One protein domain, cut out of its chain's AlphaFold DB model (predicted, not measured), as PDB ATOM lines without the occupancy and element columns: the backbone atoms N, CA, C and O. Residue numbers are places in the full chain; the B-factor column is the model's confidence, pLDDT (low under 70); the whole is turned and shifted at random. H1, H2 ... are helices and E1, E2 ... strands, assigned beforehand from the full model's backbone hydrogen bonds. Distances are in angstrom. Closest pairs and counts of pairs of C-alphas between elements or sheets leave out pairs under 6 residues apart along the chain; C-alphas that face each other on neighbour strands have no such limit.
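This is residues 26 to 123, 405 to 442 and 457 to 478 of the 584 residues of the protein "Hypothetical protein" of Pinguiococcus pyrenoidosus (UniProt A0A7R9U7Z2). Two four-stranded sheets stand face to face as a sandwich, their strands nearly in line with each other; H1 packs on the second sheet, on the side away from the first, and the long helix H3 passes by H1 and only grazes that sheet. H2 follows E8 at one end of the sandwich, away from both sheets. The printed part has 158 residues, with three named helices and eight named strands in the order E1 E2 E3 H1 E4 E5 E6 E7 E8 H2 H3, a mixed class. One sheet runs E2 E1 E8 E7, antiparallel throughout; the other runs E4 E3 E5 E6 and is mixed. The whole is compact, with a radius of gyration of the C-alphas of 16.1 A and spans of 52 by 35 by 25 A.

Start with E1, residues 31 to 39, and E2, residues 50 to 56, an antiparallel hairpin where N 35 and O 53 are 2.8 A apart. On the other side of E1 is E8, residues 422 to 430, antiparallel to it, with N 36 and O 425 2.8 A apart. E7, residues 415 to 419, forms a hairpin with E8; N 417 and O 424 are 2.8 A apart. This sheet is strongly twisted. In the second sheet, E3, residues 60 to 64, is parallel to E4, residues 87 to 91, with N 89 and O 61 2.9 A apart. With H1, residues 74 to 82, they make a strand-helix-strand unit, two parallel neighbour strands with a helix between, its crossover right-handed. E5, residues 98 to 104, is antiparallel to E3, with N 62 and O 99 2.9 A apart. E5 forms a hairpin with E6, residues 107 to 111; N 102 and O 109 are 2.8 A apart. The facing parts of the sheets are 9.9 A centre to centre. H1 is over E3 and E5 at a height of 10.2 A over the sheet; the C-alphas of Ala 75 and Leu 100, the closest of H1 and E5, are 6.8 A apart. H3, residues 457 to 478, only just touches H1, with 3 pairs of C-alphas within 8 A, the closest those of Ile 74 and Phe 469, 6.9 A; they run opposite ways at a steep tilt of 48 degrees. H2, residues 432 to 442, touches no helix. In H1, H2 and H3 every O i to N i+4 pair is within hydrogen-bond range.

Find C-alpha 31 at (228.685, 406.404, 246.956); from there E1 runs 26.2 A. E8 is 25.6 A long. H3 runs 31.8 A to C-alpha 478 at (189.164, 407.469, 251.526).

The C-alphas farthest apart, of Lys 44 and Arg 442, are 54.9 A apart. Residues 124 to 404 and 443 to 456 are not printed; the gaps are 10.7 A and 21.1 A between C-alphas. Of the links printed whole, none is long. Mean pLDDT of the printed part is 75.1; 45 residues are under 70, among them 38 to 51 and 431 to 442.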
ATOM      1  N   SER A  26     226.786 395.621 249.635       46.94
ATOM      2  CA  SER A  26     228.198 395.542 249.254       46.94
ATOM      3  C   SER A  26     228.512 396.183 247.889       46.94
ATOM      4  O   SER A  26     229.673 396.521 247.626       46.94
ATOM      5  N   LEU A  27     227.502 396.424 247.036       47.56
ATOM      6  CA  LEU A  27     227.658 397.004 245.688       47.56
ATOM      7  C   LEU A  27     227.796 398.532 245.676       47.56
ATOM      8  O   LEU A  27     228.312 399.098 244.716       47.56
ATOM      9  N   THR A  28     227.376 399.201 246.744       50.88
ATOM     10  CA  THR A  28     227.275 400.666 246.872       50.88
ATOM     11  C   THR A  28     228.458 401.301 247.613       50.88
ATOM     12  O   THR A  28     228.469 402.518 247.846       50.88
ATOM     13  N   ALA A  29     229.472 400.500 247.967       50.53
ATOM     14  CA  ALA A  29     230.666 400.926 248.689       50.53
ATOM     15  C   ALA A  29     231.366 402.108 247.985       50.53
ATOM     16  O   ALA A  29     232.028 401.963 246.955       50.53
ATOM     17  N   GLY A  30     231.235 403.304 248.568       55.09
ATOM     18  CA  GLY A  30     231.849 404.531 248.062       55.09
ATOM     19  C   GLY A  30     230.930 405.436 247.235       55.09
ATOM     20  O   GLY A  30     231.442 406.267 246.484       55.09
ATOM     21  N   THR A  31     229.607 405.324 247.347       62.91
ATOM     22  CA  THR A  31     228.685 406.404 246.956       62.91
ATOM     23  C   THR A  31     228.170 407.120 248.205       62.91
ATOM     24  O   THR A  31     227.824 406.482 249.195       62.91
ATOM     25  N   ALA A  32     228.148 408.451 248.183       68.69
ATOM     26  CA  ALA A  32     227.626 409.259 249.285       68.69
ATOM     27  C   ALA A  32     226.557 410.206 248.755       68.69
ATOM     28  O   ALA A  32     226.703 410.765 247.663       68.69
ATOM     29  N   LEU A  33     225.502 410.405 249.532       72.25
ATOM     30  CA  LEU A  33     224.409 411.288 249.182       72.25
ATOM     31  C   LEU A  33     224.430 412.522 250.082       72.25
ATOM     32  O   LEU A  33     224.259 412.429 251.298       72.25
ATOM     33  N   ASP A  34     224.635 413.685 249.468       72.06
ATOM     34  CA  ASP A  34     224.603 414.963 250.166       72.06
ATOM     35  C   ASP A  34     223.217 415.597 250.010       72.06
ATOM     36  O   ASP A  34     222.762 415.889 248.899       72.06
ATOM     37  N   PHE A  35     222.558 415.866 251.131       75.56
ATOM     38  CA  PHE A  35     221.333 416.647 251.199       75.56
ATOM     39  C   PHE A  35     221.635 418.052 251.715       75.56
ATOM     40  O   PHE A  35     222.261 418.237 252.759       75.56
ATOM     41  N   LYS A  36     221.107 419.058 251.023       75.38
ATOM     42  CA  LYS A  36     221.048 420.444 251.483       75.38
ATOM     43  C   LYS A  36     219.605 420.914 251.469       75.38
ATOM     44  O   LYS A  36     219.042 421.236 250.421       75.38
ATOM     45  N   ILE A  37     219.016 420.976 252.651       73.38
ATOM     46  CA  ILE A  37     217.616 421.321 252.852       73.38
ATOM     47  C   ILE A  37     217.498 422.823 253.098       73.38
ATOM     48  O   ILE A  37     218.237 423.410 253.892       73.38
ATOM     49  N   SER A  38     216.555 423.439 252.394       67.38
ATOM     50  CA  SER A  38     216.190 424.844 252.528       67.38
ATOM     51  C   SER A  38     214.676 424.974 252.653       67.38
ATOM     52  O   SER A  38     213.928 424.295 251.951       67.38
ATOM     53  N   TYR A  39     214.215 425.860 253.529       63.50
ATOM     54  CA  TYR A  39     212.789 426.085 253.750       63.50
ATOM     55  C   TYR A  39     212.390 427.454 253.201       63.50
ATOM     56  O   TYR A  39     213.117 428.436 253.364       63.50
ATOM     57  N   SER A  40     211.232 427.542 252.540       57.91
ATOM     58  CA  SER A  40     210.679 428.850 252.192       57.91
ATOM     59  C   SER A  40     210.218 429.542 253.477       57.91
ATOM     60  O   SER A  40     209.321 429.028 254.150       57.91
ATOM     61  N   SER A  41     210.839 430.679 253.804       48.81
ATOM     62  CA  SER A  41     210.494 431.537 254.943       48.81
ATOM     63  C   SER A  41     208.979 431.710 255.060       48.81
ATOM     64  O   SER A  41     208.319 432.180 254.134       48.81
ATOM     65  N   ASN A  42     208.432 431.313 256.204       45.12
ATOM     66  CA  ASN A  42     207.087 431.681 256.599       45.12
ATOM     67  C   ASN A  42     207.182 432.142 258.053       45.12
ATOM     68  O   ASN A  42     207.486 431.335 258.928       45.12
ATOM     69  N   GLN A  43     206.948 433.435 258.304       48.28
ATOM     70  CA  GLN A  43     207.148 434.096 259.609       48.28
ATOM     71  C   GLN A  43     206.412 433.421 260.782       48.28
ATOM     72  O   GLN A  43     206.725 433.688 261.938       48.28
ATOM     73  N   LYS A  44     205.450 432.530 260.501       49.84
ATOM     74  CA  LYS A  44     204.636 431.838 261.506       49.84
ATOM     75  C   LYS A  44     205.361 430.702 262.248       49.84
ATOM     76  O   LYS A  44     204.939 430.367 263.346       49.84
ATOM     77  N   TYR A  45     206.431 430.125 261.686       53.44
ATOM     78  CA  TYR A  45     207.210 429.051 262.326       53.44
ATOM     79  C   TYR A  45     208.713 429.320 262.173       53.44
ATOM     80  O   TYR A  45     209.194 429.517 261.057       53.44
ATOM     81  N   LYS A  46     209.472 429.300 263.279       54.44
ATOM     82  CA  LYS A  46     210.946 429.354 263.255       54.44
ATOM     83  C   LYS A  46     211.502 428.014 262.754       54.44
ATOM     84  O   LYS A  46     211.926 427.181 263.547       54.44
ATOM     85  N   LEU A  47     211.454 427.790 261.444       58.16
ATOM     86  CA  LEU A  47     212.160 426.678 260.805       58.16
ATOM     87  C   LEU A  47     213.665 426.996 260.748       58.16
ATOM     88  O   LEU A  47     214.019 428.160 260.547       58.16
ATOM     89  N   PRO A  48     214.561 426.005 260.912       59.47
ATOM     90  CA  PRO A  48     215.994 426.226 260.737       59.47
ATOM     91  C   PRO A  48     216.281 426.717 259.310       59.47
ATOM     92  O   PRO A  48     215.759 426.156 258.348       59.47
ATOM     93  N   GLU A  49     217.107 427.757 259.151       58.34
ATOM     94  CA  GLU A  49     217.332 428.383 257.836       58.34
ATOM     95  C   GLU A  49     217.925 427.406 256.806       58.34
ATOM     96  O   GLU A  49     217.578 427.476 255.622       58.34
ATOM     97  N   LYS A  50     218.816 426.498 257.239       64.50
ATOM     98  CA  LYS A  50     219.474 425.477 256.405       64.50
ATOM     99  C   LYS A  50     219.864 424.255 257.238       64.50
ATOM    100  O   LYS A  50     220.370 424.407 258.346       64.50
ATOM    101  N   GLN A  51     219.709 423.061 256.670       69.94
ATOM    102  CA  GLN A  51     220.204 421.805 257.246       69.94
ATOM    103  C   GLN A  51     220.981 421.037 256.174       69.94
ATOM    104  O   GLN A  51     220.490 420.867 255.058       69.94
ATOM    105  N   ASN A  52     222.195 420.596 256.502       76.38
ATOM    106  CA  ASN A  52     223.001 419.745 255.629       76.38
ATOM    107  C   ASN A  52     223.070 418.350 256.248       76.38
ATOM    108  O   ASN A  52     223.375 418.230 257.434       76.38
ATOM    109  N   LEU A  53     222.805 417.317 255.456       76.31
ATOM    110  CA  LEU A  53     222.938 415.921 255.865       76.31
ATOM    111  C   LEU A  53     223.825 415.221 254.844       76.31
ATOM    112  O   LEU A  53     223.653 415.415 253.644       76.31
ATOM    113  N   ARG A  54     224.756 414.398 255.315       76.69
ATOM    114  CA  ARG A  54     225.530 413.497 254.463       76.69
ATOM    115  C   ARG A  54     225.192 412.080 254.877       76.69
ATOM    116  O   ARG A  54     225.325 411.744 256.049       76.69
ATOM    117  N   CYS A  55     224.713 411.296 253.924       71.62
ATOM    118  CA  CYS A  55     224.285 409.923 254.143       71.62
ATOM    119  C   CYS A  55     225.155 408.997 253.303       71.62
ATOM    120  O   CYS A  55     225.423 409.281 252.133       71.62
ATOM    121  N   GLU A  56     225.599 407.895 253.892       66.12
ATOM    122  CA  GLU A  56     226.357 406.875 253.183       66.12
ATOM    123  C   GLU A  56     225.468 405.647 253.001       66.12
ATOM    124  O   GLU A  56     225.051 405.024 253.975       66.12
ATOM    125  N   VAL A  57     225.198 405.315 251.734       66.44
ATOM    126  CA  VAL A  57     224.884 403.963 251.249       66.44
ATOM    127  C   VAL A  57     223.527 403.337 251.639       66.44
ATOM    128  O   VAL A  57     223.007 402.526 250.872       66.44
ATOM    129  N   ALA A  58     222.903 403.708 252.756       74.56
ATOM    130  CA  ALA A  58     221.602 403.166 253.163       74.56
ATOM    131  C   ALA A  58     220.417 403.868 252.464       74.56
ATOM    132  O   ALA A  58     220.535 405.039 252.088       74.56
ATOM    133  N   PRO A  59     219.249 403.204 252.331       85.62
ATOM    134  CA  PRO A  59     217.997 403.893 252.042       85.62
ATOM    135  C   PRO A  59     217.721 404.961 253.100       85.62
ATOM    136  O   PRO A  59     217.905 404.734 254.298       85.62
ATOM    137  N   VAL A  60     217.269 406.131 252.660       88.94
ATOM    138  CA  VAL A  60     217.016 407.284 253.526       88.94
ATOM    139  C   VAL A  60     215.603 407.788 253.311       88.94
ATOM    140  O   VAL A  60     215.220 408.066 252.177       88.94
ATOM    141  N   VAL A  61     214.852 407.998 254.391       89.50
ATOM    142  CA  VAL A  61     213.588 408.734 254.347       89.50
ATOM    143  C   VAL A  61     213.736 410.091 255.026       89.50
ATOM    144  O   VAL A  61     214.185 410.204 256.167       89.50
ATOM    145  N   LEU A  62     213.338 411.144 254.315       86.50
ATOM    146  CA  LEU A  62     213.161 412.475 254.882       86.50
ATOM    147  C   LEU A  62     211.681 412.664 255.217       86.50
ATOM    148  O   LEU A  62     210.839 412.621 254.319       86.50
ATOM    149  N   ARG A  63     211.365 412.877 256.493       85.12
ATOM    150  CA  ARG A  63     209.991 412.924 257.012       85.12
ATOM    151  C   ARG A  63     209.712 414.272 257.677       85.12
ATOM    152  O   ARG A  63     210.543 414.747 258.438       85.12
ATOM    153  N   GLY A  64     208.564 414.891 257.410       78.88
ATOM    154  CA  GLY A  64     208.114 416.076 258.157       78.88
ATOM    155  C   GLY A  64     207.559 415.722 259.547       78.88
ATOM    156  O   GLY A  64     207.062 414.617 259.757       78.88
ATOM    157  N   MET A  65     207.623 416.648 260.509       76.75
ATOM    158  CA  MET A  65     207.260 416.395 261.916       76.75
ATOM    159  C   MET A  65     205.785 416.050 262.149       76.75
ATOM    160  O   MET A  65     205.462 415.464 263.177       76.75
ATOM    161  N   GLY A  66     204.882 416.431 261.245       72.31
ATOM    162  CA  GLY A  66     203.453 416.164 261.426       72.31
ATOM    163  C   GLY A  66     203.010 414.766 260.975       72.31
ATOM    164  O   GLY A  66     201.829 414.428 261.079       72.31
ATOM    165  N   HIS A  67     203.929 413.943 260.458       72.38
ATOM    166  CA  HIS A  67     203.637 412.550 260.123       72.38
ATOM    167  C   HIS A  67     203.365 411.744 261.405       72.38
ATOM    168  O   HIS A  67     204.192 411.709 262.317       72.38
ATOM    169  N   THR A  68     202.182 411.134 261.485       71.75
ATOM    170  CA  THR A  68     201.726 410.338 262.634       71.75
ATOM    171  C   THR A  68     201.737 408.848 262.303       71.75
ATOM    172  O   THR A  68     201.655 408.463 261.138       71.75
ATOM    173  N   SER A  69     201.768 407.990 263.328       70.19
ATOM    174  CA  SER A  69     201.725 406.524 263.173       70.19
ATOM    175  C   SER A  69     200.463 405.998 262.472       70.19
ATOM    176  O   SER A  69     200.451 404.877 261.975       70.19
ATOM    177  N   GLU A  70     199.397 406.797 262.413       70.44
ATOM    178  CA  GLU A  70     198.150 406.455 261.717       70.44
ATOM    179  C   GLU A  70     198.268 406.590 260.189       70.44
ATOM    180  O   GLU A  70     197.470 406.023 259.435       70.44
ATOM    181  N   GLN A  71     199.259 407.343 259.707       73.44
ATOM    182  CA  GLN A  71     199.467 407.574 258.284       73.44
ATOM    183  C   GLN A  71     200.302 406.452 257.657       73.44
ATOM    184  O   GLN A  71     201.220 405.926 258.284       73.44
ATOM    185  N   PRO A  72     200.023 406.080 256.394       81.50
ATOM    186  CA  PRO A  72     200.845 405.109 255.683       81.50
ATOM    187  C   PRO A  72     202.272 405.650 255.537       81.50
ATOM    188  O   PRO A  72     202.457 406.750 255.007       81.50
ATOM    189  N   SER A  73     203.261 404.876 255.993       88.00
ATOM    190  CA  SER A  73     204.674 405.198 255.807       88.00
ATOM    191  C   SER A  73     205.272 404.423 254.638       88.00
ATOM    192  O   SER A  73     205.151 403.198 254.569       88.00
ATOM    193  N   ILE A  74     205.922 405.136 253.717       88.56
ATOM    194  CA  ILE A  74     206.655 404.517 252.609       88.56
ATOM    195  C   ILE A  74     207.920 403.818 253.109       88.56
ATOM    196  O   ILE A  74     208.333 402.832 252.509       88.56
ATOM    197  N   ALA A  75     208.513 404.304 254.204       90.06
ATOM    198  CA  ALA A  75     209.687 403.696 254.816       90.06
ATOM    199  C   ALA A  75     209.335 402.329 255.406       90.06
ATOM    200  O   ALA A  75     209.897 401.334 254.965       90.06
ATOM    201  N   ASP A  76     208.324 402.261 256.277       90.06
ATOM    202  CA  ASP A  76     207.886 401.002 256.892       90.06
ATOM    203  C   ASP A  76     207.458 399.973 255.823       90.06
ATOM    204  O   ASP A  76     207.780 398.787 255.901       90.06
ATOM    205  N   ALA A  77     206.762 400.430 254.772       90.44
ATOM    206  CA  ALA A  77     206.379 399.579 253.646       90.44
ATOM    207  C   ALA A  77     207.597 399.069 252.855       90.44
ATOM    208  O   ALA A  77     207.599 397.928 252.387       90.44
ATOM    209  N   PHE A  78     208.626 399.902 252.695       90.62
ATOM    210  CA  PHE A  78     209.866 399.535 252.017       90.62
ATOM    211  C   PHE A  78     210.665 398.520 252.837       90.62
ATOM    212  O   PHE A  78     211.079 397.499 252.290       90.62
ATOM    213  N   GLU A  79     210.825 398.747 254.144       91.44
ATOM    214  CA  GLU A  79     211.480 397.806 255.059       91.44
ATOM    215  C   GLU A  79     210.773 396.451 255.056       91.44
ATOM    216  O   GLU A  79     211.418 395.415 254.910       91.44
ATOM    217  N   SER A  80     209.438 396.454 255.135       90.06
ATOM    218  CA  SER A  80     208.639 395.229 255.110       90.06
ATOM    219  C   SER A  80     208.773 394.455 253.801       90.06
ATOM    220  O   SER A  80     208.690 393.228 253.826       90.06
ATOM    221  N   LYS A  81     208.924 395.141 252.661       88.88
ATOM    222  CA  LYS A  81     209.012 394.487 251.350       88.88
ATOM    223  C   LYS A  81     210.424 394.005 251.029       88.88
ATOM    224  O   LYS A  81     210.581 392.925 250.474       88.88
ATOM    225  N   PHE A  82     211.432 394.817 251.330       86.88
ATOM    226  CA  PHE A  82     212.812 394.582 250.896       86.88
ATOM    227  C   PHE A  82     213.743 394.130 252.027       86.88
ATOM    228  O   PHE A  82     214.933 393.936 251.787       86.88
ATOM    229  N   GLY A  83     213.250 394.014 253.265       84.38
ATOM    230  CA  GLY A  83     214.038 393.585 254.428       84.38
ATOM    231  C   GLY A  83     215.226 394.498 254.752       84.38
ATOM    232  O   GLY A  83     216.148 394.088 255.451       84.38
ATOM    233  N   THR A  84     215.242 395.717 254.207       84.44
ATOM    234  CA  THR A  84     216.368 396.650 254.295       84.44
ATOM    235  C   THR A  84     215.977 397.823 255.174       84.44
ATOM    236  O   THR A  84     215.040 398.537 254.832       84.44
ATOM    237  N   HIS A  85     216.715 398.039 256.264       87.06
ATOM    238  CA  HIS A  85     216.466 399.142 257.191       87.06
ATOM    239  C   HIS A  85     216.605 400.509 256.502       87.06
ATOM    240  O   HIS A  85     217.599 400.784 255.820       87.06
ATOM    241  N   VAL A  86     215.632 401.388 256.727       89.25
ATOM    242  CA  VAL A  86     215.578 402.747 256.193       89.25
ATOM    243  C   VAL A  86     216.026 403.721 257.279       89.25
ATOM    244  O   VAL A  86     215.537 403.727 258.399       89.25
ATOM    245  N   THR A  87     216.970 404.602 256.960       88.19
ATOM    246  CA  THR A  87     217.417 405.635 257.906       88.19
ATOM    247  C   THR A  87     216.446 406.814 257.896       88.19
ATOM    248  O   THR A  87     216.216 407.423 256.850       88.19
ATOM    249  N   HIS A  88     215.901 407.173 259.060       87.94
ATOM    250  CA  HIS A  88     214.930 408.260 259.197       87.94
ATOM    251  C   HIS A  88     215.593 409.590 259.567       87.94
ATOM    252  O   HIS A  88     216.296 409.689 260.571       87.94
ATOM    253  N   TYR A  89     215.277 410.647 258.815       84.50
ATOM    254  CA  TYR A  89     215.599 412.024 259.187       84.50
ATOM    255  C   TYR A  89     214.332 412.861 259.299       84.50
ATOM    256  O   TYR A  89     213.580 413.018 258.335       84.50
ATOM    257  N   SER A  90     214.127 413.438 260.481       80.38
ATOM    258  CA  SER A  90     213.046 414.385 260.723       80.38
ATOM    259  C   SER A  90     213.429 415.773 260.215       80.38
ATOM    260  O   SER A  90     214.480 416.324 260.557       80.38
ATOM    261  N   LEU A  91     212.565 416.331 259.382       75.94
ATOM    262  CA  LEU A  91     212.611 417.694 258.894       75.94
ATOM    263  C   LEU A  91     211.708 418.540 259.781       75.94
ATOM    264  O   LEU A  91     210.567 418.171 260.033       75.94
ATOM    265  N   GLY A  92     212.191 419.708 260.205       68.75
ATOM    266  CA  GLY A  92     211.447 420.609 261.094       68.75
ATOM    267  C   GLY A  92     210.139 421.173 260.513       68.75
ATOM    268  O   GLY A  92     209.481 421.963 261.182       68.75
ATOM    269  N   ASP A  93     209.760 420.813 259.283       70.62
ATOM    270  CA  ASP A  93     208.491 421.208 258.672       70.62
ATOM    271  C   ASP A  93     207.326 420.477 259.369       70.62
ATOM    272  O   ASP A  93     207.342 419.249 259.445       70.62
ATOM    273  N   PRO A  94     206.297 421.192 259.864       66.81
ATOM    274  CA  PRO A  94     205.133 420.575 260.500       66.81
ATOM    275  C   PRO A  94     204.219 419.820 259.522       66.81
ATOM    276  O   PRO A  94     203.220 419.256 259.955       66.81
ATOM    277  N   LYS A  95     204.490 419.844 258.211       71.38
ATOM    278  CA  LYS A  95     203.726 419.077 257.220       71.38
ATOM    279  C   LYS A  95     204.013 417.574 257.285       71.38
ATOM    280  O   LYS A  95     205.022 417.123 257.820       71.38
ATOM    281  N   ASN A  96     203.117 416.810 256.666       70.31
ATOM    282  CA  ASN A  96     203.025 415.359 256.799       70.31
ATOM    283  C   ASN A  96     203.490 414.674 255.516       70.31
ATOM    284  O   ASN A  96     202.687 414.084 254.798       70.31
ATOM    285  N   TYR A  97     204.780 414.773 255.211       75.69
ATOM    286  CA  TYR A  97     205.336 414.173 254.004       75.69
ATOM    287  C   TYR A  97     206.479 413.218 254.318       75.69
ATOM    288  O   TYR A  97     207.162 413.352 255.333       75.69
ATOM    289  N   GLU A  98     206.705 412.293 253.391       83.44
ATOM    290  CA  GLU A  98     207.859 411.399 253.375       83.44
ATOM    291  C   GLU A  98     208.467 411.364 251.982       83.44
ATOM    292  O   GLU A  98     207.753 411.181 250.997       83.44
ATOM    293  N   LEU A  99     209.782 411.526 251.912       87.00
ATOM    294  CA  LEU A  99     210.566 411.409 250.694       87.00
ATOM    295  C   LEU A  99     211.595 410.303 250.881       87.00
ATOM    296  O   LEU A  99     212.548 410.482 251.639       87.00
ATOM    297  N   LEU A 100     211.398 409.179 250.198       90.69
ATOM    298  CA  LEU A 100     212.303 408.039 250.262       90.69
ATOM    299  C   LEU A 100     213.322 408.112 249.124       90.69
ATOM    300  O   LEU A 100     212.967 408.278 247.958       90.69
ATOM    301  N   VAL A 101     214.595 407.982 249.477       90.56
ATOM    302  CA  VAL A 101     215.720 407.845 248.558       90.56
ATOM    303  C   VAL A 101     216.299 406.453 248.758       90.56
ATOM    304  O   VAL A 101     216.876 406.167 249.806       90.56
ATOM    305  N   ALA A 102     216.124 405.584 247.769       88.62
ATOM    306  CA  ALA A 102     216.645 404.224 247.788       88.62
ATOM    307  C   ALA A 102     217.969 404.156 247.007       88.62
ATOM    308  O   ALA A 102     218.057 404.742 245.924       88.62
ATOM    309  N   PRO A 103     219.008 403.478 247.516       82.44
ATOM    310  CA  PRO A 103     220.226 403.226 246.754       82.44
ATOM    311  C   PRO A 103     219.946 402.310 245.554       82.44
ATOM    312  O   PRO A 103     218.968 401.572 245.531       82.44
ATOM    313  N   SER A 104     220.814 402.362 244.554       77.69
ATOM    314  CA  SER A 104     220.854 401.479 243.381       77.69
ATOM    315  C   SER A 104     222.318 401.198 243.045       77.69
ATOM    316  O   SER A 104     223.203 401.915 243.520       77.69
ATOM    317  N   GLU A 105     222.599 400.166 242.248       69.88
ATOM    318  CA  GLU A 105     223.971 399.772 241.894       69.88
ATOM    319  C   GLU A 105     224.795 400.936 241.304       69.88
ATOM    320  O   GLU A 105     225.989 401.075 241.586       69.88
ATOM    321  N   ASP A 106     224.161 401.810 240.523       71.62
ATOM    322  CA  ASP A 106     224.799 402.924 239.817       71.62
ATOM    323  C   ASP A 106     224.336 404.313 240.301       71.62
ATOM    324  O   ASP A 106     224.651 405.333 239.679       71.62
ATOM    325  N   GLY A 107     223.623 404.389 241.429       80.12
ATOM    326  CA  GLY A 107     223.164 405.664 241.965       80.12
ATOM    327  C   GLY A 107     222.069 405.546 243.012       80.12
ATOM    328  O   GLY A 107     222.185 404.797 243.976       80.12
ATOM    329  N   TYR A 108     221.032 406.366 242.856       86.88
ATOM    330  CA  TYR A 108     219.938 406.473 243.814       86.88
ATOM    331  C   TYR A 108     218.618 406.739 243.091       86.88
ATOM    332  O   TYR A 108     218.558 407.544 242.156       86.88
ATOM    333  N   TRP A 109     217.554 406.105 243.566       89.69
ATOM    334  CA  TRP A 109     216.181 406.330 243.143       89.69
ATOM    335  C   TRP A 109     215.445 407.186 244.156       89.69
ATOM    336  O   TRP A 109     215.511 406.962 245.362       89.69
ATOM    337  N   LEU A 110     214.701 408.153 243.648       91.19
ATOM    338  CA  LEU A 110     213.780 408.965 244.412       91.19
ATOM    339  C   LEU A 110     212.375 408.383 244.282       91.19
ATOM    340  O   LEU A 110     211.876 408.245 243.166       91.19
ATOM    341  N   LEU A 111     211.739 408.056 245.403       90.38
ATOM    342  CA  LEU A 111     210.388 407.510 245.425       90.38
ATOM    343  C   LEU A 111     209.386 408.583 245.886       90.38
ATOM    344  O   LEU A 111     209.657 409.307 246.851       90.38
ATOM    345  N   PRO A 112     208.238 408.718 245.197       80.38
ATOM    346  CA  PRO A 112     207.247 409.738 245.512       80.38
ATOM    347  C   PRO A 112     206.496 409.444 246.811       80.38
ATOM    348  O   PRO A 112     206.260 408.293 247.175       80.38
ATOM    349  N   SER A 113     206.061 410.508 247.486       74.25
ATOM    350  CA  SER A 113     205.159 410.400 248.630       74.25
ATOM    351  C   SER A 113     203.720 410.120 248.193       74.25
ATOM    352  O   SER A 113     203.298 410.541 247.119       74.25
ATOM    353  N   ALA A 114     202.907 409.554 249.091       70.88
ATOM    354  CA  ALA A 114     201.469 409.364 248.881       70.88
ATOM    355  C   ALA A 114     200.656 410.665 248.763       70.88
ATOM    356  O   ALA A 114     199.437 410.620 248.599       70.88
ATOM    357  N   GLU A 115     201.268 411.838 248.922       68.06
ATOM    358  CA  GLU A 115     200.595 413.135 248.876       68.06
ATOM    359  C   GLU A 115     200.082 413.518 247.479       68.06
ATOM    360  O   GLU A 115     200.777 413.387 246.472       68.06
ATOM    361  N   ALA A 116     198.862 414.062 247.446       60.47
ATOM    362  CA  ALA A 116     198.165 414.409 246.212       60.47
ATOM    363  C   ALA A 116     198.778 415.625 245.492       60.47
ATOM    364  O   ALA A 116     199.190 416.603 246.131       60.47
ATOM    365  N   PHE A 117     198.741 415.608 244.156       58.06
ATOM    366  CA  PHE A 117     199.236 416.695 243.300       58.06
ATOM    367  C   PHE A 117     198.528 418.032 243.550       58.06
ATOM    368  O   PHE A 117     199.154 419.093 243.520       58.06
ATOM    369  N   SER A 118     197.213 418.014 243.779       52.62
ATOM    370  CA  SER A 118     196.359 419.215 243.821       52.62
ATOM    371  C   SER A 118     196.674 420.164 244.986       52.62
ATOM    372  O   SER A 118     196.537 421.378 244.853       52.62
ATOM    373  N   ARG A 119     197.185 419.649 246.109       54.56
ATOM    374  CA  ARG A 119     197.288 420.390 247.379       54.56
ATOM    375  C   ARG A 119     198.565 421.218 247.573       54.56
ATOM    376  O   ARG A 119     198.784 421.743 248.662       54.56
ATOM    377  N   HIS A 120     199.428 421.351 246.559       61.81
ATOM    378  CA  HIS A 120     200.789 421.910 246.719       61.81
ATOM    379  C   HIS A 120     201.617 421.164 247.790       61.81
ATOM    380  O   HIS A 120     202.488 421.753 248.436       61.81
ATOM    381  N   THR A 121     201.283 419.897 248.040       62.06
ATOM    382  CA  THR A 121     201.943 419.029 249.023       62.06
ATOM    383  C   THR A 121     202.810 417.985 248.334       62.06
ATOM    384  O   THR A 121     203.943 417.810 248.752       62.06
ATOM    385  N   GLY A 122     202.343 417.437 247.206       73.00
ATOM    386  CA  GLY A 122     203.039 416.419 246.423       73.00
ATOM    387  C   GLY A 122     204.535 416.653 246.167       73.00
ATOM    388  O   GLY A 122     205.009 417.788 246.066       73.00
ATOM    389  N   THR A 123     205.266 415.546 246.027       83.94
ATOM    390  CA  THR A 123     206.693 415.529 245.702       83.94
ATOM    391  C   THR A 123     206.913 415.937 244.248       83.94
ATOM    392  O   THR A 123     206.498 415.231 243.329       83.94
ATOM    393  N   SER A 405     206.241 407.995 239.633       85.12
ATOM    394  CA  SER A 405     207.057 406.796 239.518       85.12
ATOM    395  C   SER A 405     208.446 407.058 240.115       85.12
ATOM    396  O   SER A 405     208.807 408.220 240.349       85.12
ATOM    397  N   PRO A 406     209.231 406.001 240.391       90.25
ATOM    398  CA  PRO A 406     210.616 406.154 240.815       90.25
ATOM    399  C   PRO A 406     211.416 406.997 239.819       90.25
ATOM    400  O   PRO A 406     211.362 406.765 238.612       90.25
ATOM    401  N   TRP A 407     212.191 407.955 240.318       90.31
ATOM    402  CA  TRP A 407     212.988 408.851 239.480       90.31
ATOM    403  C   TRP A 407     214.474 408.736 239.798       90.31
ATOM    404  O   TRP A 407     214.885 408.899 240.948       90.31
ATOM    405  N   LYS A 408     215.293 408.444 238.785       89.19
ATOM    406  CA  LYS A 408     216.730 408.217 238.974       89.19
ATOM    407  C   LYS A 408     217.453 409.542 239.186       89.19
ATOM    408  O   LYS A 408     217.426 410.412 238.316       89.19
ATOM    409  N   LEU A 409     218.126 409.692 240.324       88.12
ATOM    410  CA  LEU A 409     218.891 410.896 240.625       88.12
ATOM    411  C   LEU A 409     220.146 410.963 239.733       88.12
ATOM    412  O   LEU A 409     220.942 410.022 239.715       88.12
ATOM    413  N   PRO A 410     220.389 412.078 239.020       86.69
ATOM    414  CA  PRO A 410     221.567 412.217 238.183       86.69
ATOM    415  C   PRO A 410     222.839 412.313 239.034       86.69
ATOM    416  O   PRO A 410     222.998 413.221 239.853       86.69
ATOM    417  N   MET A 411     223.785 411.405 238.789       84.12
ATOM    418  CA  MET A 411     225.033 411.335 239.547       84.12
ATOM    419  C   MET A 411     225.862 412.618 239.414       84.12
ATOM    420  O   MET A 411     226.009 413.186 238.327       84.12
ATOM    421  N   ASN A 412     226.457 413.062 240.522       82.75
ATOM    422  CA  ASN A 412     227.302 414.255 240.621       82.75
ATOM    423  C   ASN A 412     226.601 415.573 240.233       82.75
ATOM    424  O   ASN A 412     227.272 416.584 240.008       82.75
ATOM    425  N   ARG A 413     225.264 415.592 240.178       84.69
ATOM    426  CA  ARG A 413     224.458 416.787 239.905       84.69
ATOM    427  C   ARG A 413     223.515 417.061 241.068       84.69
ATOM    428  O   ARG A 413     222.893 416.153 241.602       84.69
ATOM    429  N   THR A 414     223.407 418.330 241.447       88.56
ATOM    430  CA  THR A 414     222.414 418.756 242.431       88.56
ATOM    431  C   THR A 414     221.040 418.790 241.773       88.56
ATOM    432  O   THR A 414     220.867 419.468 240.761       88.56
ATOM    433  N   THR A 415     220.082 418.085 242.362       90.38
ATOM    434  CA  THR A 415     218.672 418.075 241.969       90.38
ATOM    435  C   THR A 415     217.848 418.721 243.069       90.38
ATOM    436  O   THR A 415     217.976 418.351 244.235       90.38
ATOM    437  N   SER A 416     217.002 419.678 242.708       91.56
ATOM    438  CA  SER A 416     216.143 420.382 243.657       91.56
ATOM    439  C   SER A 416     214.763 419.732 243.668       91.56
ATOM    440  O   SER A 416     214.109 419.626 242.635       91.56
ATOM    441  N   ILE A 417     214.318 419.290 244.836       89.44
ATOM    442  CA  ILE A 417     213.052 418.591 245.041       89.44
ATOM    443  C   ILE A 417     212.199 419.450 245.957       89.44
ATOM    444  O   ILE A 417     212.636 419.865 247.029       89.44
ATOM    445  N   ARG A 418     210.969 419.717 245.550       85.44
ATOM    446  CA  ARG A 418     209.974 420.380 246.375       85.44
ATOM    447  C   ARG A 418     209.070 419.340 247.013       85.44
ATOM    448  O   ARG A 418     208.461 418.540 246.308       85.44
ATOM    449  N   VAL A 419     208.939 419.402 248.331       79.19
ATOM    450  CA  VAL A 419     207.956 418.613 249.078       79.19
ATOM    451  C   VAL A 419     207.216 419.560 250.008       79.19
ATOM    452  O   VAL A 419     207.813 420.215 250.863       79.19
ATOM    453  N   GLY A 420     205.922 419.752 249.762       72.56
ATOM    454  CA  GLY A 420     205.156 420.813 250.404       72.56
ATOM    455  C   GLY A 420     205.762 422.212 250.216       72.56
ATOM    456  O   GLY A 420     205.659 422.840 249.154       72.56
ATOM    457  N   ARG A 421     206.317 422.753 251.306       71.50
ATOM    458  CA  ARG A 421     206.974 424.074 251.348       71.50
ATOM    459  C   ARG A 421     208.498 423.978 251.466       71.50
ATOM    460  O   ARG A 421     209.173 424.998 251.335       71.50
ATOM    461  N   ALA A 422     209.032 422.785 251.693       76.94
ATOM    462  CA  ALA A 422     210.461 422.555 251.737       76.94
ATOM    463  C   ALA A 422     211.017 422.389 250.318       76.94
ATOM    464  O   ALA A 422     210.403 421.745 249.462       76.94
ATOM    465  N   THR A 423     212.204 422.947 250.094       85.00
ATOM    466  CA  THR A 423     213.029 422.666 248.919       85.00
ATOM    467  C   THR A 423     214.286 421.941 249.380       85.00
ATOM    468  O   THR A 423     215.143 422.499 250.070       85.00
ATOM    469  N   ILE A 424     214.397 420.683 248.984       86.50
ATOM    470  CA  ILE A 424     215.469 419.765 249.339       86.50
ATOM    471  C   ILE A 424     216.384 419.642 248.125       86.50
ATOM    472  O   ILE A 424     215.967 419.172 247.073       86.50
ATOM    473  N   ASN A 425     217.635 420.068 248.255       89.38
ATOM    474  CA  ASN A 425     218.641 419.859 247.221       89.38
ATOM    475  C   ASN A 425     219.370 418.553 247.513       89.38
ATOM    476  O   ASN A 425     219.923 418.393 248.599       89.38
ATOM    477  N   VAL A 426     219.393 417.642 246.553       88.44
ATOM    478  CA  VAL A 426     220.027 416.328 246.678       88.44
ATOM    479  C   VAL A 426     221.153 416.233 245.670       88.44
ATOM    480  O   VAL A 426     220.948 416.495 244.486       88.44
ATOM    481  N   LYS A 427     222.348 415.867 246.122       88.00
ATOM    482  CA  LYS A 427     223.506 415.640 245.264       88.00
ATOM    483  C   LYS A 427     224.090 414.260 245.567       88.00
ATOM    484  O   LYS A 427     224.857 414.121 246.518       88.00
ATOM    485  N   PRO A 428     223.769 413.240 244.759       85.44
ATOM    486  CA  PRO A 428     224.488 411.980 244.830       85.44
ATOM    487  C   PRO A 428     225.923 412.184 244.321       85.44
ATOM    488  O   PRO A 428     226.151 412.817 243.287       85.44
ATOM    489  N   SER A 429     226.904 411.662 245.047       80.19
ATOM    490  CA  SER A 429     228.322 411.710 244.695       80.19
ATOM    491  C   SER A 429     228.877 410.295 244.545       80.19
ATOM    492  O   SER A 429     228.592 409.402 245.344       80.19
ATOM    493  N   SER A 430     229.660 410.077 243.489       70.81
ATOM    494  CA  SER A 430     230.371 408.814 243.257       70.81
ATOM    495  C   SER A 430     231.831 408.963 243.682       70.81
ATOM    496  O   SER A 430     232.492 409.890 243.202       70.81
ATOM    497  N   SER A 431     232.376 408.061 244.505       63.25
ATOM    498  CA  SER A 431     233.817 408.072 244.800       63.25
ATOM    499  C   SER A 431     234.667 407.704 243.578       63.25
ATOM    500  O   SER A 431     234.200 407.114 242.597       63.25
ATOM    501  N   LEU A 432     235.961 408.034 243.659       53.59
ATOM    502  CA  LEU A 432     236.969 407.724 242.642       53.59
ATOM    503  C   LEU A 432     237.052 406.213 242.331       53.59
ATOM    504  O   LEU A 432     237.286 405.834 241.184       53.59
ATOM    505  N   TRP A 433     236.805 405.356 243.329       51.62
ATOM    506  CA  TRP A 433     236.868 403.895 243.213       51.62
ATOM    507  C   TRP A 433     235.737 403.307 242.358       51.62
ATOM    508  O   TRP A 433     235.987 402.386 241.581       51.62
ATOM    509  N   HIS A 434     234.531 403.889 242.394       53.44
ATOM    510  CA  HIS A 434     233.426 403.498 241.502       53.44
ATOM    511  C   HIS A 434     233.737 403.818 240.031       53.44
ATOM    512  O   HIS A 434     233.470 403.009 239.144       53.44
ATOM    513  N   ARG A 435     234.377 404.966 239.759       52.00
ATOM    514  CA  ARG A 435     234.820 405.340 238.401       52.00
ATOM    515  C   ARG A 435     235.904 404.402 237.857       52.00
ATOM    516  O   ARG A 435     235.923 404.121 236.661       52.00
ATOM    517  N   LEU A 436     236.792 403.915 238.725       49.59
ATOM    518  CA  LEU A 436     237.838 402.946 238.382       49.59
ATOM    519  C   LEU A 436     237.271 401.528 238.176       49.59
ATOM    520  O   LEU A 436     237.642 400.878 237.200       49.59
ATOM    521  N   ARG A 437     236.310 401.080 239.001       53.47
ATOM    522  CA  ARG A 437     235.587 399.806 238.800       53.47
ATOM    523  C   ARG A 437     234.749 399.790 237.518       53.47
ATOM    524  O   ARG A 437     234.786 398.793 236.805       53.47
ATOM    525  N   GLY A 438     234.082 400.892 237.165       48.84
ATOM    526  CA  GLY A 438     233.372 401.014 235.880       48.84
ATOM    527  C   GLY A 438     234.306 400.936 234.662       48.84
ATOM    528  O   GLY A 438     233.946 400.389 233.623       48.84
ATOM    529  N   ARG A 439     235.555 401.407 234.800       43.62
ATOM    530  CA  ARG A 439     236.611 401.236 233.785       43.62
ATOM    531  C   ARG A 439     237.116 399.789 233.701       43.62
ATOM    532  O   ARG A 439     237.398 399.325 232.602       43.62
ATOM    533  N   GLY A 440     237.190 399.084 234.832       42.19
ATOM    534  CA  GLY A 440     237.519 397.656 234.899       42.19
ATOM    535  C   GLY A 440     236.428 396.743 234.327       42.19
ATOM    536  O   GLY A 440     236.756 395.795 233.626       42.19
ATOM    537  N   ARG A 441     235.141 397.066 234.532       43.88
ATOM    538  CA  ARG A 441     233.998 396.337 233.938       43.88
ATOM    539  C   ARG A 441     233.929 396.453 232.413       43.88
ATOM    540  O   ARG A 441     233.656 395.466 231.738       43.88
ATOM    541  N   ARG A 442     234.274 397.624 231.858       41.56
ATOM    542  CA  ARG A 442     234.461 397.795 230.404       41.56
ATOM    543  C   ARG A 442     235.634 396.983 229.851       41.56
ATOM    544  O   ARG A 442     235.612 396.618 228.684       41.56
ATOM    545  N   ARG A 457     214.970 396.221 235.442       83.75
ATOM    546  CA  ARG A 457     214.369 395.352 236.469       83.75
ATOM    547  C   ARG A 457     214.238 396.059 237.817       83.75
ATOM    548  O   ARG A 457     213.169 396.002 238.419       83.75
ATOM    549  N   GLU A 458     215.278 396.763 238.270       84.31
ATOM    550  CA  GLU A 458     215.218 397.555 239.509       84.31
ATOM    551  C   GLU A 458     214.113 398.616 239.441       84.31
ATOM    552  O   GLU A 458     213.291 398.729 240.356       84.31
ATOM    553  N   PHE A 459     214.046 399.361 238.331       87.12
ATOM    554  CA  PHE A 459     212.988 400.339 238.098       87.12
ATOM    555  C   PHE A 459     211.600 399.694 238.143       87.12
ATOM    556  O   PHE A 459     210.711 400.215 238.814       87.12
ATOM    557  N   GLU A 460     211.397 398.556 237.477       88.38
ATOM    558  CA  GLU A 460     210.112 397.854 237.469       88.38
ATOM    559  C   GLU A 460     209.702 397.364 238.865       88.38
ATOM    560  O   GLU A 460     208.543 397.533 239.256       88.38
ATOM    561  N   GLN A 461     210.632 396.817 239.653       89.62
ATOM    562  CA  GLN A 461     210.359 396.384 241.027       89.62
ATOM    563  C   GLN A 461     209.980 397.563 241.935       89.62
ATOM    564  O   GLN A 461     208.968 397.503 242.649       89.62
ATOM    565  N   LEU A 462     210.743 398.661 241.870       89.81
ATOM    566  CA  LEU A 462     210.452 399.892 242.611       89.81
ATOM    567  C   LEU A 462     209.147 400.541 242.148       89.81
ATOM    568  O   LEU A 462     208.398 401.066 242.973       89.81
ATOM    569  N   LYS A 463     208.837 400.486 240.850       89.56
ATOM    570  CA  LYS A 463     207.586 401.002 240.296       89.56
ATOM    571  C   LYS A 463     206.399 400.198 240.814       89.56
ATOM    572  O   LYS A 463     205.463 400.794 241.334       89.56
ATOM    573  N   ARG A 464     206.458 398.861 240.769       89.38
ATOM    574  CA  ARG A 464     205.414 397.983 241.334       89.38
ATOM    575  C   ARG A 464     205.202 398.241 242.826       89.38
ATOM    576  O   ARG A 464     204.062 398.309 243.273       89.38
ATOM    577  N   PHE A 465     206.290 398.400 243.588       91.19
ATOM    578  CA  PHE A 465     206.226 398.781 245.003       91.19
ATOM    579  C   PHE A 465     205.534 400.135 245.203       91.19
ATOM    580  O   PHE A 465     204.592 400.232 245.985       91.19
ATOM    581  N   THR A 466     205.977 401.156 244.471       88.69
ATOM    582  CA  THR A 466     205.436 402.515 244.565       88.69
ATOM    583  C   THR A 466     203.945 402.517 244.225       88.69
ATOM    584  O   THR A 466     203.142 403.020 245.002       88.69
ATOM    585  N   ASP A 467     203.545 401.881 243.122       86.44
ATOM    586  CA  ASP A 467     202.147 401.803 242.686       86.44
ATOM    587  C   ASP A 467     201.251 401.107 243.733       86.44
ATOM    588  O   ASP A 467     200.105 401.508 243.953       86.44
ATOM    589  N   ASP A 468     201.748 400.061 244.399       87.62
ATOM    590  CA  ASP A 468     201.027 399.371 245.475       87.62
ATOM    591  C   ASP A 468     200.902 400.220 246.750       87.62
ATOM    592  O   ASP A 468     199.801 400.393 247.289       87.62
ATOM    593  N   PHE A 469     202.001 400.851 247.173       87.88
ATOM    594  CA  PHE A 469     202.008 401.775 248.304       87.88
ATOM    595  C   PHE A 469     201.027 402.936 248.086       87.88
ATOM    596  O   PHE A 469     200.181 403.210 248.943       87.88
ATOM    597  N   MET A 470     201.070 403.575 246.911       83.19
ATOM    598  CA  MET A 470     200.187 404.689 246.552       83.19
ATOM    599  C   MET A 470     198.710 404.268 246.562       83.19
ATOM    600  O   MET A 470     197.856 405.002 247.073       83.19
ATOM    601  N   ARG A 471     198.387 403.072 246.045       82.69
ATOM    602  CA  ARG A 471     197.020 402.519 246.067       82.69
ATOM    603  C   ARG A 471     196.524 402.287 247.494       82.69
ATOM    604  O   ARG A 471     195.432 402.748 247.840       82.69
ATOM    605  N   THR A 472     197.333 401.645 248.331       83.88
ATOM    606  CA  THR A 472     196.993 401.350 249.730       83.88
ATOM    607  C   THR A 472     196.830 402.626 250.554       83.88
ATOM    608  O   THR A 472     195.834 402.794 251.264       83.88
ATOM    609  N   ALA A 473     197.752 403.579 250.403       80.06
ATOM    610  CA  ALA A 473     197.709 404.855 251.105       80.06
ATOM    611  C   ALA A 473     196.440 405.661 250.778       80.06
ATOM    612  O   ALA A 473     195.808 406.246 251.664       80.06
ATOM    613  N   ARG A 474     196.017 405.660 249.509       75.31
ATOM    614  CA  ARG A 474     194.784 406.330 249.068       75.31
ATOM    615  C   ARG A 474     193.525 405.645 249.576       75.31
ATOM    616  O   ARG A 474     192.586 406.344 249.964       75.31
ATOM    617  N   LYS A 475     193.495 404.308 249.592       78.69
ATOM    618  CA  LYS A 475     192.370 403.540 250.141       78.69
ATOM    619  C   LYS A 475     192.112 403.930 251.601       78.69
ATOM    620  O   LYS A 475     191.004 404.358 251.913       78.69
ATOM    621  N   ARG A 476     193.161 403.945 252.434       76.19
ATOM    622  CA  ARG A 476     193.070 404.371 253.843       76.19
ATOM    623  C   ARG A 476     192.563 405.808 254.000       76.19
ATOM    624  O   ARG A 476     191.684 406.069 254.815       76.19
ATOM    625  N   ARG A 477     193.050 406.748 253.177       72.25
ATOM    626  CA  ARG A 477     192.571 408.146 253.201       72.25
ATOM    627  C   ARG A 477     191.087 408.276 252.850       72.25
ATOM    628  O   ARG A 477     190.395 409.110 253.427       72.25
ATOM    629  N   ARG A 478     190.590 407.480 251.898       71.12
ATOM    630  CA  ARG A 478     189.164 407.469 251.526       71.12
ATOM    631  C   ARG A 478     188.288 406.898 252.633       71.12
ATOM    632  O   ARG A 478     187.200 407.415 252.856       71.12
TER     633      ARG A 478